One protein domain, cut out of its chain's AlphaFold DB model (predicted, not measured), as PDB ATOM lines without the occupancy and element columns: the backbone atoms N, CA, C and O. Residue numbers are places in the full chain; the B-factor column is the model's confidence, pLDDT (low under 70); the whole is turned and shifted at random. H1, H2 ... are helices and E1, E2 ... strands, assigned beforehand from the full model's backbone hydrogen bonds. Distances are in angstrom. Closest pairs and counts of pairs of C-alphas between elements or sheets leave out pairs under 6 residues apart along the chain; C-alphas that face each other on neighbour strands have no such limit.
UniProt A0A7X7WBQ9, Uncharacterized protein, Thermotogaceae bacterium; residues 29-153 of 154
ATOM      1  N   LYS A  29     -43.538  21.030 -40.947       98.19
ATOM      2  CA  LYS A  29     -42.506  21.896 -40.353       98.19
ATOM      3  C   LYS A  29     -42.526  21.851 -38.825       98.19
ATOM      4  O   LYS A  29     -41.473  21.778 -38.207       98.19
ATOM      5  N   ALA A  30     -43.709  21.889 -38.215       98.69
ATOM      6  CA  ALA A  30     -43.840  21.797 -36.762       98.69
ATOM      7  C   ALA A  30     -43.496  20.391 -36.248       98.69
ATOM      8  O   ALA A  30     -42.846  20.252 -35.217       98.69
ATOM      9  N   ARG A  31     -43.847  19.347 -37.008       98.62
ATOM     10  CA  ARG A  31     -43.439  17.961 -36.745       98.62
ATOM     11  C   ARG A  31     -41.918  17.809 -36.701       98.62
ATOM     12  O   ARG A  31     -41.422  17.166 -35.793       98.62
ATOM     13  N   GLU A  32     -41.182  18.427 -37.626       98.62
ATOM     14  CA  GLU A  32     -39.707  18.400 -37.611       98.62
ATOM     15  C   GLU A  32     -39.129  19.010 -36.326       98.62
ATOM     16  O   GLU A  32     -38.179  18.470 -35.764       98.62
ATOM     17  N   VAL A  33     -39.726  20.094 -35.822       98.75
ATOM     18  CA  VAL A  33     -39.337  20.684 -34.531       98.75
ATOM     19  C   VAL A  33     -39.649  19.716 -33.390       98.75
ATOM     20  O   VAL A  33     -38.777  19.437 -32.575       98.75
ATOM     21  N   MET A  34     -40.847  19.130 -33.363       98.69
ATOM     22  CA  MET A  34     -41.214  18.128 -32.353       98.69
ATOM     23  C   MET A  34     -40.302  16.895 -32.379       98.69
ATOM     24  O   MET A  34     -39.932  16.383 -31.322       98.69
ATOM     25  N   ASP A  35     -39.892  16.434 -33.561       98.62
ATOM     26  CA  ASP A  35     -38.940  15.333 -33.711       98.62
ATOM     27  C   ASP A  35     -37.598  15.688 -33.049       98.62
ATOM     28  O   ASP A  35     -37.042  14.862 -32.326       98.62
ATOM     29  N   LEU A  36     -37.098  16.917 -33.228       98.38
ATOM     30  CA  LEU A  36     -35.875  17.399 -32.572       98.38
ATOM     31  C   LEU A  36     -36.032  17.501 -31.052       98.38
ATOM     32  O   LEU A  36     -35.168  17.019 -30.318       98.38
ATOM     33  N   LEU A  37     -37.140  18.090 -30.592       98.44
ATOM     34  CA  LEU A  37     -37.442  18.283 -29.172       98.44
ATOM     35  C   LEU A  37     -37.545  16.948 -28.421       98.44
ATOM     36  O   LEU A  37     -37.061  16.821 -27.300       98.44
ATOM     37  N   THR A  38     -38.147  15.936 -29.046       98.38
ATOM     38  CA  THR A  38     -38.472  14.658 -28.390       98.38
ATOM     39  C   THR A  38     -37.457  13.541 -28.655       98.38
ATOM     40  O   THR A  38     -37.567  12.443 -28.093       98.38
ATOM     41  N   LYS A  39     -36.442  13.793 -29.493       97.62
ATOM     42  CA  LYS A  39     -35.458  12.789 -29.918       97.62
ATOM     43  C   LYS A  39     -34.736  12.149 -28.733       97.62
ATOM     44  O   LYS A  39     -34.030  12.807 -27.973       97.62
ATOM     45  N   GLY A  40     -34.823  10.821 -28.660       96.94
ATOM     46  CA  GLY A  40     -34.094  10.014 -27.678       96.94
ATOM     47  C   GLY A  40     -34.696  10.021 -26.271       96.94
ATOM     48  O   GLY A  40     -34.124   9.392 -25.383       96.94
ATOM     49  N   LEU A  41     -35.843  10.676 -26.055       97.75
ATOM     50  CA  LEU A  41     -36.534  10.615 -24.770       97.75
ATOM     51  C   LEU A  41     -37.184   9.236 -24.564       97.75
ATOM     52  O   LEU A  41     -37.998   8.757 -25.365       97.75
ATOM     53  N   HIS A  42     -36.826   8.595 -23.456       96.31
ATOM     54  CA  HIS A  42     -37.543   7.452 -22.895       96.31
ATOM     55  C   HIS A  42     -38.687   7.950 -21.999       96.31
ATOM     56  O   HIS A  42     -38.744   9.129 -21.674       96.31
ATOM     57  N   THR A  43     -39.638   7.084 -21.652       96.75
ATOM     58  CA  THR A  43     -40.774   7.467 -20.794       96.75
ATOM     59  C   THR A  43     -40.281   7.924 -19.415       96.75
ATOM     60  O   THR A  43     -39.449   7.238 -18.828       96.75
ATOM     61  N   GLY A  44     -40.772   9.067 -18.930       95.19
ATOM     62  CA  GLY A  44     -40.275   9.787 -17.749       95.19
ATOM     63  C   GLY A  44     -39.000  10.608 -18.000       95.19
ATOM     64  O   GLY A  44     -38.514  11.301 -17.111       95.19
ATOM     65  N   GLY A  45     -38.430  10.529 -19.204       97.88
ATOM     66  CA  GLY A  45     -37.264  11.306 -19.601       97.88
ATOM     67  C   GLY A  45     -37.648  12.732 -19.986       97.88
ATOM     68  O   GLY A  45     -38.642  12.946 -20.684       97.88
ATOM     69  N   HIS A  46     -36.811  13.690 -19.592       98.25
ATOM     70  CA  HIS A  46     -36.998  15.111 -19.870       98.25
ATOM     71  C   HIS A  46     -35.716  15.779 -20.387       98.25
ATOM     72  O   HIS A  46     -34.616  15.226 -20.300       98.25
ATOM     73  N   ARG A  47     -35.863  16.987 -20.934       97.69
ATOM     74  CA  ARG A  47     -34.771  17.884 -21.322       97.69
ATOM     75  C   ARG A  47     -35.213  19.338 -21.199       97.69
ATOM     76  O   ARG A  47     -36.371  19.654 -21.444       97.69
ATOM     77  N   VAL A  48     -34.252  20.207 -20.905       98.06
ATOM     78  CA  VAL A  48     -34.386  21.661 -21.023       98.06
ATOM     79  C   VAL A  48     -33.482  22.156 -22.152       98.06
ATOM     80  O   VAL A  48     -32.354  21.678 -22.289       98.06
ATOM     81  N   ILE A  49     -33.986  23.065 -22.983       97.88
ATOM     82  CA  ILE A  49     -33.250  23.699 -24.082       97.88
ATOM     83  C   ILE A  49     -33.271  25.210 -23.860       97.88
ATOM     84  O   ILE A  49     -34.340  25.817 -23.898       97.88
ATOM     85  N   ASP A  50     -32.093  25.796 -23.665       97.12
ATOM     86  CA  ASP A  50     -31.883  27.245 -23.654       97.12
ATOM     87  C   ASP A  50     -30.628  27.594 -24.460       97.12
ATOM     88  O   ASP A  50     -29.531  27.756 -23.934       97.12
ATOM     89  N   ASN A  51     -30.799  27.679 -25.776       96.69
ATOM     90  CA  ASN A  51     -29.759  28.137 -26.699       96.69
ATOM     91  C   ASN A  51     -29.776  29.667 -26.867       96.69
ATOM     92  O   ASN A  51     -29.040  30.213 -27.694       96.69
ATOM     93  N   SER A  52     -30.670  30.349 -26.148       92.88
ATOM     94  CA  SER A  52     -30.881  31.792 -26.234       92.88
ATOM     95  C   SER A  52     -30.141  32.577 -25.153       92.88
ATOM     96  O   SER A  52     -30.203  33.803 -25.165       92.88
ATOM     97  N   GLU A  53     -29.451  31.883 -24.241       89.50
ATOM     98  CA  GLU A  53     -28.754  32.469 -23.089       89.50
ATOM     99  C   GLU A  53     -29.691  33.358 -22.250       89.50
ATOM    100  O   GLU A  53     -29.341  34.466 -21.847       89.50
ATOM    101  N   GLY A  54     -30.925  32.887 -22.031       88.12
ATOM    102  CA  GLY A  54     -31.955  33.610 -21.284       88.12
ATOM    103  C   GLY A  54     -32.630  34.768 -22.030       88.12
ATOM    104  O   GLY A  54     -33.497  35.425 -21.456       88.12
ATOM    105  N   ALA A  55     -32.293  35.029 -23.301       93.44
ATOM    106  CA  ALA A  55     -33.011  36.024 -24.108       93.44
ATOM    107  C   ALA A  55     -34.473  35.617 -24.375       93.44
ATOM    108  O   ALA A  55     -35.341  36.476 -24.539       93.44
ATOM    109  N   TYR A  56     -34.741  34.310 -24.405       95.38
ATOM    110  CA  TYR A  56     -36.072  33.718 -24.457       95.38
ATOM    111  C   TYR A  56     -36.223  32.670 -23.350       95.38
ATOM    112  O   TYR A  56     -35.240  32.141 -22.837       95.38
ATOM    113  N   MET A  57     -37.467  32.341 -22.991       96.25
ATOM    114  CA  MET A  57     -37.727  31.274 -22.025       96.25
ATOM    115  C   MET A  57     -37.217  29.929 -22.551       96.25
ATOM    116  O   MET A  57     -37.423  29.577 -23.719       96.25
ATOM    117  N   ALA A  58     -36.586  29.159 -21.666       97.69
ATOM    118  CA  ALA A  58     -36.145  27.806 -21.964       97.69
ATOM    119  C   ALA A  58     -37.337  26.909 -22.332       97.69
ATOM    120  O   ALA A  58     -38.437  27.065 -21.797       97.69
ATOM    121  N   VAL A  59     -37.123  25.956 -23.240       98.44
ATOM    122  CA  VAL A  59     -38.125  24.943 -23.600       98.44
ATOM    123  C   VAL A  59     -37.899  23.707 -22.744       98.44
ATOM    124  O   VAL A  59     -36.844  23.076 -22.824       98.44
ATOM    125  N   HIS A  60     -38.902  23.333 -21.962       98.62
ATOM    126  CA  HIS A  60     -38.940  22.093 -21.201       98.62
ATOM    127  C   HIS A  60     -39.704  21.050 -22.008       98.62
ATOM    128  O   HIS A  60     -40.793  21.324 -22.504       98.62
ATOM    129  N   VAL A  61     -39.133  19.860 -22.171       98.69
ATOM    130  CA  VAL A  61     -39.749  18.760 -22.918       98.69
ATOM    131  C   VAL A  61     -39.690  17.503 -22.079       98.69
ATOM    132  O   VAL A  61     -38.619  17.142 -21.593       98.69
ATOM    133  N   GLU A  62     -40.807  16.797 -21.961       98.69
ATOM    134  CA  GLU A  62     -40.886  15.525 -21.248       98.69
ATOM    135  C   GLU A  62     -41.671  14.500 -22.060       98.69
ATOM    136  O   GLU A  62     -42.686  14.818 -22.678       98.69
ATOM    137  N   LYS A  63     -41.234  13.240 -22.040       98.56
ATOM    138  CA  LYS A  63     -42.070  12.120 -22.474       98.56
ATOM    139  C   LYS A  63     -42.825  11.555 -21.277       98.56
ATOM    140  O   LYS A  63     -42.314  10.681 -20.585       98.56
ATOM    141  N   LEU A  64     -44.057  12.008 -21.088       96.94
ATOM    142  CA  LEU A  64     -44.879  11.697 -19.921       96.94
ATOM    143  C   LEU A  64     -45.153  10.194 -19.783       96.94
ATOM    144  O   LEU A  64     -44.811   9.559 -18.788       96.94
ATOM    145  N   ARG A  65     -45.798   9.599 -20.792       94.94
ATOM    146  CA  ARG A  65     -46.299   8.215 -20.729       94.94
ATOM    147  C   ARG A  65     -46.590   7.635 -22.108       94.94
ATOM    148  O   ARG A  65     -46.528   8.326 -23.123       94.94
ATOM    149  N   LEU A  66     -46.947   6.355 -22.135       93.06
ATOM    150  CA  LEU A  66     -47.601   5.726 -23.279       93.06
ATOM    151  C   LEU A  66     -49.121   5.698 -23.052       93.06
ATOM    152  O   LEU A  66     -49.595   5.536 -21.926       93.06
ATOM    153  N   THR A  67     -49.878   5.896 -24.122       89.25
ATOM    154  CA  THR A  67     -51.321   5.658 -24.220       89.25
ATOM    155  C   THR A  67     -51.544   4.394 -25.052       89.25
ATOM    156  O   THR A  67     -50.603   3.847 -25.631       89.25
ATOM    157  N   GLU A  68     -52.791   3.936 -25.170       89.56
ATOM    158  CA  GLU A  68     -53.112   2.851 -26.108       89.56
ATOM    159  C   GLU A  68     -52.815   3.228 -27.571       89.56
ATOM    160  O   GLU A  68     -52.603   2.354 -28.409       89.56
ATOM    161  N   GLN A  69     -52.826   4.524 -27.897       88.88
ATOM    162  CA  GLN A  69     -52.664   5.031 -29.259       88.88
ATOM    163  C   GLN A  69     -51.216   5.416 -29.584       88.88
ATOM    164  O   GLN A  69     -50.807   5.322 -30.741       88.88
ATOM    165  N   GLY A  70     -50.445   5.887 -28.602       91.88
ATOM    166  CA  GLY A  70     -49.137   6.477 -28.862       91.88
ATOM    167  C   GLY A  70     -48.432   7.038 -27.630       91.88
ATOM    168  O   GLY A  70     -48.872   6.864 -26.500       91.88
ATOM    169  N   ALA A  71     -47.301   7.707 -27.836       96.06
ATOM    170  CA  ALA A  71     -46.564   8.351 -26.747       96.06
ATOM    171  C   ALA A  71     -47.106   9.757 -26.478       96.06
ATOM    172  O   ALA A  71     -47.408  10.479 -27.422       96.06
ATOM    173  N   LEU A  72     -47.188  10.155 -25.212       97.56
ATOM    174  CA  LEU A  72     -47.599  11.492 -24.802       97.56
ATOM    175  C   LEU A  72     -46.374  12.295 -24.366       97.56
ATOM    176  O   LEU A  72     -45.585  11.814 -23.550       97.56
ATOM    177  N   TYR A  73     -46.220  13.496 -24.913       98.69
ATOM    178  CA  TYR A  73     -45.130  14.419 -24.598       98.69
ATOM    179  C   TYR A  73     -45.688  15.737 -24.073       98.69
ATOM    180  O   TYR A  73     -46.661  16.211 -24.645       98.69
ATOM    181  N   SER A  74     -45.063  16.339 -23.062       98.69
ATOM    182  CA  SER A  74     -45.277  17.749 -22.709       98.69
ATOM    183  C   SER A  74     -44.164  18.598 -23.325       98.69
ATOM    184  O   SER A  74     -43.006  18.173 -23.385       98.69
ATOM    185  N   VAL A  75     -44.537  19.778 -23.815       98.88
ATOM    186  CA  VAL A  75     -43.630  20.876 -24.150       98.88
ATOM    187  C   VAL A  75     -44.122  22.094 -23.382       98.88
ATOM    188  O   VAL A  75     -45.299  22.437 -23.493       98.88
ATOM    189  N   ALA A  76     -43.238  22.747 -22.635       98.62
ATOM    190  CA  ALA A  76     -43.602  23.863 -21.778       98.62
ATOM    191  C   ALA A  76     -42.550  24.976 -21.751       98.62
ATOM    192  O   ALA A  76     -41.348  24.734 -21.888       98.62
ATOM    193  N   HIS A  77     -43.023  26.192 -21.510       98.00
ATOM    194  CA  HIS A  77     -42.232  27.312 -21.017       98.00
ATOM    195  C   HIS A  77     -42.700  27.684 -19.613       98.00
ATOM    196  O   HIS A  77     -43.890  27.584 -19.302       98.00
ATOM    197  N   TYR A  78     -41.762  28.159 -18.796       97.06
ATOM    198  CA  TYR A  78     -42.052  28.693 -17.475       97.06
ATOM    199  C   TYR A  78     -41.458  30.087 -17.318       97.06
ATOM    200  O   TYR A  78     -40.330  30.337 -17.744       97.06
ATOM    201  N   PHE A  79     -42.200  30.960 -16.648       94.75
ATOM    202  CA  PHE A  79     -41.697  32.219 -16.108       94.75
ATOM    203  C   PHE A  79     -41.893  32.242 -14.590       94.75
ATOM    204  O   PHE A  79     -42.702  31.486 -14.058       94.75
ATOM    205  N   GLU A  80     -41.155  33.096 -13.885       95.19
ATOM    206  CA  GLU A  80     -41.327  33.273 -12.442       95.19
ATOM    207  C   GLU A  80     -42.311  34.412 -12.153       95.19
ATOM    208  O   GLU A  80     -42.179  35.518 -12.684       95.19
ATOM    209  N   GLN A  81     -43.283  34.162 -11.278       94.50
ATOM    210  CA  GLN A  81     -44.186  35.175 -10.750       94.50
ATOM    211  C   GLN A  81     -44.310  35.001  -9.241       94.50
ATOM    212  O   GLN A  81     -44.750  33.960  -8.769       94.50
ATOM    213  N   ASN A  82     -43.955  36.036  -8.476       94.62
ATOM    214  CA  ASN A  82     -43.971  36.000  -7.006       94.62
ATOM    215  C   ASN A  82     -43.170  34.826  -6.397       94.62
ATOM    216  O   ASN A  82     -43.513  34.358  -5.314       94.62
ATOM    217  N   GLY A  83     -42.113  34.360  -7.070       94.62
ATOM    218  CA  GLY A  83     -41.308  33.215  -6.632       94.62
ATOM    219  C   GLY A  83     -41.820  31.844  -7.085       94.62
ATOM    220  O   GLY A  83     -41.129  30.852  -6.866       94.62
ATOM    221  N   ASP A  84     -42.984  31.774  -7.740       94.56
ATOM    222  CA  ASP A  84     -43.542  30.534  -8.285       94.56
ATOM    223  C   ASP A  84     -43.294  30.425  -9.794       94.56
ATOM    224  O   ASP A  84     -43.379  31.413 -10.528       94.56
ATOM    225  N   LEU A  85     -43.030  29.207 -10.278       94.81
ATOM    226  CA  LEU A  85     -42.966  28.924 -11.712       94.81
ATOM    227  C   LEU A  85     -44.375  28.793 -12.295       94.81
ATOM    228  O   LEU A  85     -45.166  27.951 -11.872       94.81
ATOM    229  N   MET A  86     -44.645  29.591 -13.320       96.75
ATOM    230  CA  MET A  86     -45.932  29.714 -13.996       96.75
ATOM    231  C   MET A  86     -45.804  29.249 -15.445       96.75
ATOM    232  O   MET A  86     -44.852  29.626 -16.127       96.75
ATOM    233  N   ARG A  87     -46.752  28.441 -15.935       96.75
ATOM    234  CA  ARG A  87     -46.740  27.921 -17.316       96.75
ATOM    235  C   ARG A  87     -47.133  29.008 -18.319       96.75
ATOM    236  O   ARG A  87     -48.182  29.629 -18.141       96.75
ATOM    237  N   ASP A  88     -46.360  29.185 -19.394       95.00
ATOM    238  CA  ASP A  88     -46.706  30.105 -20.496       95.00
ATOM    239  C   ASP A  88     -46.076  29.745 -21.863       95.00
ATOM    240  O   ASP A  88     -45.094  30.362 -22.287       95.00
ATOM    241  N   PRO A  89     -46.639  28.780 -22.612       96.75
ATOM    242  CA  PRO A  89     -47.652  27.799 -22.210       96.75
ATOM    243  C   PRO A  89     -47.040  26.426 -21.858       96.75
ATOM    244  O   PRO A  89     -45.856  26.190 -22.086       96.75
ATOM    245  N   ASP A  90     -47.873  25.498 -21.377       98.44
ATOM    246  CA  ASP A  90     -47.637  24.046 -21.285       98.44
ATOM    247  C   ASP A  90     -48.641  23.320 -22.194       98.44
ATOM    248  O   ASP A  90     -49.854  23.521 -22.084       98.44
ATOM    249  N   MET A  91     -48.155  22.508 -23.131       98.81
ATOM    250  CA  MET A  91     -48.995  21.725 -24.036       98.81
ATOM    251  C   MET A  91     -48.583  20.266 -24.053       98.81
ATOM    252  O   MET A  91     -47.396  19.944 -24.128       98.81
ATOM    253  N   GLU A  92     -49.574  19.381 -24.146       98.69
ATOM    254  CA  GLU A  92     -49.323  17.961 -24.373       98.69
ATOM    255  C   GLU A  92     -49.634  17.546 -25.811       98.69
ATOM    256  O   GLU A  92     -50.626  17.970 -26.415       98.69
ATOM    257  N   PHE A  93     -48.804  16.650 -26.340       98.69
ATOM    258  CA  PHE A  93     -48.866  16.129 -27.697       98.69
ATOM    259  C   PHE A  93     -48.864  14.605 -27.689       98.69
ATOM    260  O   PHE A  93     -47.920  13.966 -27.220       98.69
ATOM    261  N   MET A  94     -49.897  14.010 -28.275       97.94
ATOM    262  CA  MET A  94     -49.943  12.579 -28.542       97.94
ATOM    263  C   MET A  94     -49.252  12.296 -29.880       97.94
ATOM    264  O   MET A  94     -49.673  12.802 -30.920       97.94
ATOM    265  N   LYS A  95     -48.196  11.482 -29.865       97.75
ATOM    266  CA  LYS A  95     -47.478  11.012 -31.055       97.75
ATOM    267  C   LYS A  95     -48.016   9.653 -31.490       97.75
ATOM    268  O   LYS A  95     -47.795   8.662 -30.792       97.75
ATOM    269  N   ILE A  96     -48.663   9.598 -32.654       95.50
ATOM    270  CA  ILE A  96     -49.165   8.364 -33.276       95.50
ATOM    271  C   ILE A  96     -48.440   8.179 -34.608       95.50
ATOM    272  O   ILE A  96     -48.560   9.003 -35.513       95.50
ATOM    273  N   GLY A  97     -47.670   7.097 -34.737       94.06
ATOM    274  CA  GLY A  97     -46.744   6.959 -35.862       94.06
ATOM    275  C   GLY A  97     -45.736   8.111 -35.864       94.06
ATOM    276  O   GLY A  97     -45.043   8.321 -34.865       94.06
ATOM    277  N   ASP A  98     -45.680   8.865 -36.960       95.75
ATOM    278  CA  ASP A  98     -44.800  10.034 -37.115       95.75
ATOM    279  C   ASP A  98     -45.500  11.371 -36.844       95.75
ATOM    280  O   ASP A  98     -44.841  12.406 -36.814       95.75
ATOM    281  N   ASP A  99     -46.818  11.362 -36.649       98.00
ATOM    282  CA  ASP A  99     -47.612  12.576 -36.513       98.00
ATOM    283  C   ASP A  99     -47.825  12.928 -35.036       98.00
ATOM    284  O   ASP A  99     -48.000  12.054 -34.181       98.00
ATOM    285  N   TYR A 100     -47.824  14.230 -34.743       98.69
ATOM    286  CA  TYR A 100     -48.097  14.780 -33.416       98.69
ATOM    287  C   TYR A 100     -49.451  15.478 -33.424       98.69
ATOM    288  O   TYR A 100     -49.753  16.265 -34.323       98.69
ATOM    289  N   TYR A 101     -50.243  15.213 -32.392       98.44
ATOM    290  CA  TYR A 101     -51.566  15.787 -32.193       98.44
ATOM    291  C   TYR A 101     -51.570  16.511 -30.847       98.44
ATOM    292  O   TYR A 101     -51.404  15.839 -29.828       98.44
ATOM    293  N   PRO A 102     -51.738  17.843 -30.792       98.44
ATOM    294  CA  PRO A 102     -51.916  18.524 -29.516       98.44
ATOM    295  C   PRO A 102     -53.234  18.080 -28.890       98.44
ATOM    296  O   PRO A 102     -54.250  17.993 -29.582       98.44
ATOM    297  N   VAL A 103     -53.204  17.775 -27.599       98.19
ATOM    298  CA  VAL A 103     -54.338  17.199 -26.861       98.19
ATOM    299  C   VAL A 103     -54.683  17.964 -25.586       98.19
ATOM    300  O   VAL A 103     -55.800  17.820 -25.091       98.19
ATOM    301  N   TYR A 104     -53.768  18.800 -25.100       98.62
ATOM    302  CA  TYR A 104     -53.931  19.612 -23.902       98.62
ATOM    303  C   TYR A 104     -53.181  20.938 -24.054       98.62
ATOM    304  O   TYR A 104     -52.159  21.000 -24.741       98.62
ATOM    305  N   PHE A 105     -53.695  21.979 -23.408       98.56
ATOM    306  CA  PHE A 105     -53.058  23.282 -23.267       98.56
ATOM    307  C   PHE A 105     -53.353  23.848 -21.880       98.56
ATOM    308  O   PHE A 105     -54.500  23.810 -21.425       98.56
ATOM    309  N   ARG A 106     -52.346  24.459 -21.259       98.25
ATOM    310  CA  ARG A 106     -52.494  25.274 -20.061       98.25
ATOM    311  C   ARG A 106     -51.552  26.472 -20.076       98.25
ATOM    312  O   ARG A 106     -50.387  26.352 -20.438       98.25
ATOM    313  N   GLN A 107     -52.050  27.609 -19.613       96.75
ATOM    314  CA  GLN A 107     -51.242  28.772 -19.256       96.75
ATOM    315  C   GLN A 107     -51.745  29.332 -17.926       96.75
ATOM    316  O   GLN A 107     -52.955  29.349 -17.675       96.75
ATOM    317  N   ASP A 108     -50.827  29.805 -17.092       95.81
ATOM    318  CA  ASP A 108     -51.154  30.378 -15.787       95.81
ATOM    319  C   ASP A 108     -51.029  31.921 -15.783       95.81
ATOM    320  O   ASP A 108     -51.564  32.583 -14.894       95.81
ATOM    321  N   GLY A 109     -50.353  32.509 -16.782       85.44
ATOM    322  CA  GLY A 109     -50.127  33.956 -16.899       85.44
ATOM    323  C   GLY A 109     -51.291  34.740 -17.522       85.44
ATOM    324  O   GLY A 109     -52.030  34.224 -18.359       85.44
ATOM    325  N   GLY A 110     -51.435  36.017 -17.136       82.12
ATOM    326  CA  GLY A 110     -52.402  36.983 -17.686       82.12
ATOM    327  C   GLY A 110     -53.872  36.595 -17.488       82.12
ATOM    328  O   GLY A 110     -54.556  37.132 -16.619       82.12
ATOM    329  N   VAL A 111     -54.351  35.660 -18.309       86.69
ATOM    330  CA  VAL A 111     -55.642  34.984 -18.166       86.69
ATOM    331  C   VAL A 111     -55.371  33.487 -18.072       86.69
ATOM    332  O   VAL A 111     -55.075  32.842 -19.082       86.69
ATOM    333  N   ALA A 112     -55.504  32.949 -16.859       93.81
ATOM    334  CA  ALA A 112     -55.382  31.521 -16.617       93.81
ATOM    335  C   ALA A 112     -56.391  30.755 -17.483       93.81
ATOM    336  O   ALA A 112     -57.588  31.059 -17.492       93.81
ATOM    337  N   LEU A 113     -55.893  29.777 -18.231       96.81
ATOM    338  CA  LEU A 113     -56.689  28.994 -19.159       96.81
ATOM    339  C   LEU A 113     -56.167  27.565 -19.189       96.81
ATOM    340  O   LEU A 113     -54.972  27.335 -19.343       96.81
ATOM    341  N   GLU A 114     -57.091  26.618 -19.107       97.88
ATOM    342  CA  GLU A 114     -56.832  25.193 -19.247       97.88
ATOM    343  C   GLU A 114     -57.829  24.604 -20.244       97.88
ATOM    344  O   GLU A 114     -59.029  24.890 -20.202       97.88
ATOM    345  N   GLN A 115     -57.318  23.821 -21.190       98.06
ATOM    346  CA  GLN A 115     -58.082  23.268 -22.297       98.06
ATOM    347  C   GLN A 115     -57.665  21.821 -22.557       98.06
ATOM    348  O   GLN A 115     -56.590  21.549 -23.084       98.06
ATOM    349  N   GLU A 116     -58.566  20.888 -22.255       97.75
ATOM    350  CA  GLU A 116     -58.391  19.461 -22.526       97.75
ATOM    351  C   GLU A 116     -59.168  19.074 -23.795       97.75
ATOM    352  O   GLU A 116     -60.400  19.001 -23.813       97.75
ATOM    353  N   ALA A 117     -58.451  18.844 -24.897       97.12
ATOM    354  CA  ALA A 117     -59.053  18.473 -26.175       97.12
ATOM    355  C   ALA A 117     -59.305  16.963 -26.300       97.12
ATOM    356  O   ALA A 117     -60.164  16.549 -27.088       97.12
ATOM    357  N   VAL A 118     -58.585  16.147 -25.526       95.81
ATOM    358  CA  VAL A 118     -58.735  14.688 -25.452       95.81
ATOM    359  C   VAL A 118     -58.757  14.258 -23.995       95.81
ATOM    360  O   VAL A 118     -57.792  14.492 -23.282       95.81
ATOM    361  N   VAL A 119     -59.829  13.576 -23.597       93.12
ATOM    362  CA  VAL A 119     -59.976  13.001 -22.256       93.12
ATOM    363  C   VAL A 119     -59.619  11.525 -22.316       93.12
ATOM    364  O   VAL A 119     -60.181  10.773 -23.127       93.12
ATOM    365  N   TYR A 120     -58.702  11.112 -21.448       90.50
ATOM    366  CA  TYR A 120     -58.277   9.724 -21.320       90.50
ATOM    367  C   TYR A 120     -58.999   9.034 -20.160       90.50
ATOM    368  O   TYR A 120     -59.079   9.566 -19.059       90.50
ATOM    369  N   GLY A 121     -59.479   7.821 -20.407       88.31
ATOM    370  CA  GLY A 121     -59.990   6.907 -19.399       88.31
ATOM    371  C   GLY A 121     -58.916   5.988 -18.815       88.31
ATOM    372  O   GLY A 121     -57.719   6.125 -19.116       88.31
ATOM    373  N   PRO A 122     -59.336   4.989 -18.016       85.38
ATOM    374  CA  PRO A 122     -58.449   3.969 -17.468       85.38
ATOM    375  C   PRO A 122     -57.588   3.304 -18.549       85.38
ATOM    376  O   PRO A 122     -58.053   3.021 -19.653       85.38
ATOM    377  N   GLY A 123     -56.310   3.069 -18.238       78.62
ATOM    378  CA  GLY A 123     -55.357   2.464 -19.177       78.62
ATOM    379  C   GLY A 123     -54.892   3.388 -20.311       78.62
ATOM    380  O   GLY A 123     -54.146   2.951 -21.181       78.62
ATOM    381  N   GLY A 124     -55.288   4.668 -20.312       83.50
ATOM    382  CA  GLY A 124     -54.868   5.628 -21.333       83.50
ATOM    383  C   GLY A 124     -55.663   5.531 -22.635       83.50
ATOM    384  O   GLY A 124     -55.192   6.010 -23.664       83.50
ATOM    385  N   LYS A 125     -56.854   4.930 -22.600       86.75
ATOM    386  CA  LYS A 125     -57.797   4.907 -23.720       86.75
ATOM    387  C   LYS A 125     -58.457   6.271 -23.903       86.75
ATOM    388  O   LYS A 125     -58.855   6.890 -22.927       86.75
ATOM    389  N   ILE A 126     -58.654   6.725 -25.137       89.94
ATOM    390  CA  ILE A 126     -59.427   7.949 -25.399       89.94
ATOM    391  C   ILE A 126     -60.917   7.695 -25.135       89.94
ATOM    392  O   ILE A 126     -61.537   6.865 -25.803       89.94
ATOM    393  N   GLU A 127     -61.499   8.442 -24.200       91.06
ATOM    394  CA  GLU A 127     -62.934   8.409 -23.888       91.06
ATOM    395  C   GLU A 127     -63.704   9.544 -24.556       91.06
ATOM    396  O   GLU A 127     -64.852   9.372 -24.976       91.06
ATOM    397  N   ARG A 128     -63.076  10.717 -24.673       91.31
ATOM    398  CA  ARG A 128     -63.697  11.892 -25.283       91.31
ATOM    399  C   ARG A 128     -62.687  12.693 -26.086       91.31
ATOM    400  O   ARG A 128     -61.508  12.740 -25.763       91.31
ATOM    401  N   TYR A 129     -63.186  13.344 -27.128       91.88
ATOM    402  CA  TYR A 129     -62.408  14.183 -28.024       91.88
ATOM    403  C   TYR A 129     -63.262  15.361 -28.513       91.88
ATOM    404  O   TYR A 129     -64.426  15.169 -28.876       91.88
ATOM    405  N   TYR A 130     -62.682  16.567 -28.519       95.19
ATOM    406  CA  TYR A 130     -63.316  17.819 -28.941       95.19
ATOM    407  C   TYR A 130     -62.671  18.355 -30.235       95.19
ATOM    408  O   TYR A 130     -61.668  19.071 -30.173       95.19
ATOM    409  N   PRO A 131     -63.242  18.073 -31.426       94.62
ATOM    410  CA  PRO A 131     -62.544  18.304 -32.691       94.62
ATOM    411  C   PRO A 131     -62.218  19.758 -33.020       94.62
ATOM    412  O   PRO A 131     -61.190  20.033 -33.629       94.62
ATOM    413  N   LYS A 132     -63.098  20.692 -32.642       95.81
ATOM    414  CA  LYS A 132     -62.867  22.119 -32.891       95.81
ATOM    415  C   LYS A 132     -61.701  22.630 -32.045       95.81
ATOM    416  O   LYS A 132     -60.747  23.146 -32.603       95.81
ATOM    417  N   LEU A 133     -61.753  22.380 -30.736       97.50
ATOM    418  CA  LEU A 133     -60.687  22.756 -29.811       97.50
ATOM    419  C   LEU A 133     -59.345  22.148 -30.231       97.50
ATOM    420  O   LEU A 133     -58.351  22.853 -30.307       97.50
ATOM    421  N   GLN A 134     -59.316  20.860 -30.575       98.06
ATOM    422  CA  GLN A 134     -58.079  20.208 -31.002       98.06
ATOM    423  C   GLN A 134     -57.495  20.821 -32.283       98.06
ATOM    424  O   GLN A 134     -56.280  20.980 -32.391       98.06
ATOM    425  N   ALA A 135     -58.348  21.195 -33.242       97.56
ATOM    426  CA  ALA A 135     -57.907  21.888 -34.446       97.56
ATOM    427  C   ALA A 135     -57.365  23.294 -34.139       97.56
ATOM    428  O   ALA A 135     -56.349  23.675 -34.722       97.56
ATOM    429  N   ASP A 136     -57.992  24.021 -33.210       98.38
ATOM    430  CA  ASP A 136     -57.533  25.338 -32.757       98.38
ATOM    431  C   ASP A 136     -56.167  25.223 -32.042       98.38
ATOM    432  O   ASP A 136     -55.242  25.987 -32.333       98.38
ATOM    433  N   LEU A 137     -55.985  24.203 -31.188       98.69
ATOM    434  CA  LEU A 137     -54.699  23.899 -30.546       98.69
ATOM    435  C   LEU A 137     -53.615  23.530 -31.567       98.69
ATOM    436  O   LEU A 137     -52.466  23.933 -31.405       98.69
ATOM    437  N   ALA A 138     -53.957  22.808 -32.638       98.62
ATOM    438  CA  ALA A 138     -53.018  22.504 -33.721       98.62
ATOM    439  C   ALA A 138     -52.546  23.765 -34.457       98.62
ATOM    440  O   ALA A 138     -51.359  23.892 -34.749       98.62
ATOM    441  N   GLU A 139     -53.432  24.732 -34.702       98.69
ATOM    442  CA  GLU A 139     -53.066  26.009 -35.333       98.69
ATOM    443  C   GLU A 139     -52.221  26.903 -34.424       98.69
ATOM    444  O   GLU A 139     -51.331  27.624 -34.890       98.69
ATOM    445  N   PHE A 140     -52.483  26.871 -33.119       98.62
ATOM    446  CA  PHE A 140     -51.609  27.496 -32.138       98.62
ATOM    447  C   PHE A 140     -50.225  26.836 -32.133       98.62
ATOM    448  O   PHE A 140     -49.229  27.521 -32.375       98.62
ATOM    449  N   ALA A 141     -50.167  25.517 -31.950       98.81
ATOM    450  CA  ALA A 141     -48.922  24.770 -31.854       98.81
ATOM    451  C   ALA A 141     -48.068  24.879 -33.126       98.81
ATOM    452  O   ALA A 141     -46.857  25.033 -33.027       98.81
ATOM    453  N   ASP A 142     -48.668  24.895 -34.321       98.81
ATOM    454  CA  ASP A 142     -47.934  25.117 -35.574       98.81
ATOM    455  C   ASP A 142     -47.191  26.464 -35.588       98.81
ATOM    456  O   ASP A 142     -46.056  26.564 -36.063       98.81
ATOM    457  N   ARG A 143     -47.825  27.522 -35.067       98.75
ATOM    458  CA  ARG A 143     -47.186  28.840 -34.943       98.75
ATOM    459  C   ARG A 143     -46.138  28.838 -33.839       98.75
ATOM    460  O   ARG A 143     -45.062  29.387 -34.040       98.75
ATOM    461  N   TRP A 144     -46.436  28.199 -32.715       98.69
ATOM    462  CA  TRP A 144     -45.540  28.150 -31.571       98.69
ATOM    463  C   TRP A 144     -44.266  27.346 -31.854       98.69
ATOM    464  O   TRP A 144     -43.180  27.836 -31.568       98.69
ATOM    465  N   MET A 145     -44.352  26.196 -32.530       98.81
ATOM    466  CA  MET A 145     -43.175  25.416 -32.936       98.81
ATOM    467  C   MET A 145     -42.239  26.207 -33.853       98.81
ATOM    468  O   MET A 145     -41.022  26.074 -33.750       98.81
ATOM    469  N   ARG A 146     -42.778  27.067 -34.728       98.56
ATOM    470  CA  ARG A 146     -41.953  27.991 -35.521       98.56
ATOM    471  C   ARG A 146     -41.215  28.988 -34.621       98.56
ATOM    472  O   ARG A 146     -40.021  29.183 -34.818       98.56
ATOM    473  N   ASN A 147     -41.894  29.564 -33.630       98.44
ATOM    474  CA  ASN A 147     -41.266  30.495 -32.691       98.44
ATOM    475  C   ASN A 147     -40.178  29.799 -31.859       98.44
ATOM    476  O   ASN A 147     -39.073  30.321 -31.778       98.44
ATOM    477  N   ILE A 148     -40.446  28.603 -31.319       98.56
ATOM    478  CA  ILE A 148     -39.451  27.803 -30.586       98.56
ATOM    479  C   ILE A 148     -38.222  27.553 -31.458       98.56
ATOM    480  O   ILE A 148     -37.096  27.750 -31.011       98.56
ATOM    481  N   LYS A 149     -38.437  27.158 -32.717       98.50
ATOM    482  CA  LYS A 149     -37.355  26.932 -33.675       98.50
ATOM    483  C   LYS A 149     -36.462  28.163 -33.831       98.50
ATOM    484  O   LYS A 149     -35.243  28.050 -33.786       98.50
ATOM    485  N   GLU A 150     -37.070  29.331 -34.017       98.12
ATOM    486  CA  GLU A 150     -36.362  30.600 -34.208       98.12
ATOM    487  C   GLU A 150     -35.635  31.047 -32.930       98.12
ATOM    488  O   GLU A 150     -34.452  31.379 -32.980       98.12
ATOM    489  N   GLN A 151     -36.317  30.999 -31.784       97.50
ATOM    490  CA  GLN A 151     -35.801  31.436 -30.483       97.50
ATOM    491  C   GLN A 151     -34.661  30.545 -29.981       97.50
ATOM    492  O   GLN A 151     -33.671  31.048 -29.453       97.50
ATOM    493  N   GLN A 152     -34.783  29.231 -30.181       97.69
ATOM    494  CA  GLN A 152     -33.813  28.234 -29.725       97.69
ATOM    495  C   GLN A 152     -32.826  27.800 -30.817       97.69
ATOM    496  O   GLN A 152     -31.932  27.003 -30.546       97.69
ATOM    497  N   LYS A 153     -32.950  28.318 -32.045       96.88
ATOM    498  CA  LYS A 153     -32.048  28.038 -33.180       96.88
ATOM    499  C   LYS A 153     -31.841  26.535 -33.443       96.88
ATOM    500  O   LYS A 153     -30.707  26.091 -33.636       96.88
TER     501      LYS A 153
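AT A GLANCE: This is residues 29 to 153 of the 154 residues of an uncharacterized protein of Thermotogaceae bacterium (UniProt A0A7X7WBQ9). A twisted wall of six antiparallel strands curls round the short helix H1, while the long helix H2 crosses over the same face and packs mainly on E5; the other face of the sheet is bare of helices. A small hairpin, E7 and E8, extends the structure beyond E6 and leads into H2. The printed part has 125 residues with two named helices and eight named strands, in the order H1 E1 E2 E3 E4 E5 E6 E7 E8 H2; the large sheet has the order E1 - E2 - E3 - E4 - E5 - E6, and the class is mixed, helices and strands. The whole is compact, with a radius of gyration of the C-alphas of 14.3 A, and rounded, with spans of 40 by 32 by 26 A.

HOW THE PARTS SIT: The printed part begins with H1, residues 29 to 38. E1, residues 46 to 49, and E2, residues 59 to 66, form an antiparallel hairpin, with N 47 and O 61 2.8 A apart, within hydrogen-bond range. E3, residues 71 to 81, is the next antiparallel neighbour of E2, with N 62 and O 74 at 3.0 A. E4, residues 84 to 96, bends by 57 degrees at residue 88 and pairs antiparallel with E3, N 75 and O 91 being 2.9 A apart. E5, residues 99 to 107, bends by 52 degrees at residue 103 and pairs antiparallel with E4, N 92 and O 104 being 3.1 A apart. E6, residues 113 to 116, pairs antiparallel with E5, with N 105 and O 115 at 2.9 A. E1 to E6 make a meander, each strand the antiparallel neighbour of the one before, with E1 and E6 as edge strands. E6 runs on into E7, residues 118 to 120, across a break of 1 residue, at 64 degrees. E7 and E8, residues 126 to 129, form a separate antiparallel hairpin, with N 119 and O 128 at 2.9 A. H2, residues 131 to 152, and H1 are on the same face of the large sheet, in two layers, helices on one face of a sheet. The sheet curls round H1; the closest C-alphas of H1 and E2 are those of Leu 37 and Val 61, 6.7 A apart. H2 has a height over the sheet of 8.5 A and runs across the strands, at 88 degrees to E5 on the local plane. The closest C-alphas of H2 and E5 are those of Pro 102 and Ala 138, 5.9 A apart. H2 touches H1 with residues 141 to 149 alone, the closest C-alphas being those of Ala 30 and Met 145, 5.3 A apart; their lines are only just about perpendicular, at 72 degrees. H1 is apart from E7 and E8. Every O i to N i+4 pair is within hydrogen-bond range in H1, and 16 of 18 are in H2.

IN THESE COORDINATES: H1, residues 29 to 38, starts at C-alpha 29, (-42.506, 21.896, -40.353), and is 14.6 A long from first to last C-alpha. E1 covers residues 46 to 49, and E2, residues 59 to 66, is 21.4 A long. E3, residues 71 to 81, is 31.3 A long, and E4, residues 84 to 96, is the longest strand at 33.9 A, starting at C-alpha 84, (-43.542, 30.534, -8.285). E5, residues 99 to 107, is 23.9 A long. E6 has residues 113 to 116, E7 118 to 120 and E8 126 to 129. H2, residues 131 to 152, is 30.5 A long and ends at C-alpha 152, (-33.813, 28.234, -29.725).

THE WHOLE: The two C-alphas farthest apart are those of Glu 53 and Glu 127, at 41.8 A. The printed part has no cut, and no link is long; H1 to E1 and E1 to E2 are short links, and the others are tight. The mean pLDDT of the printed part is 95.8, and no printed residue is under 70.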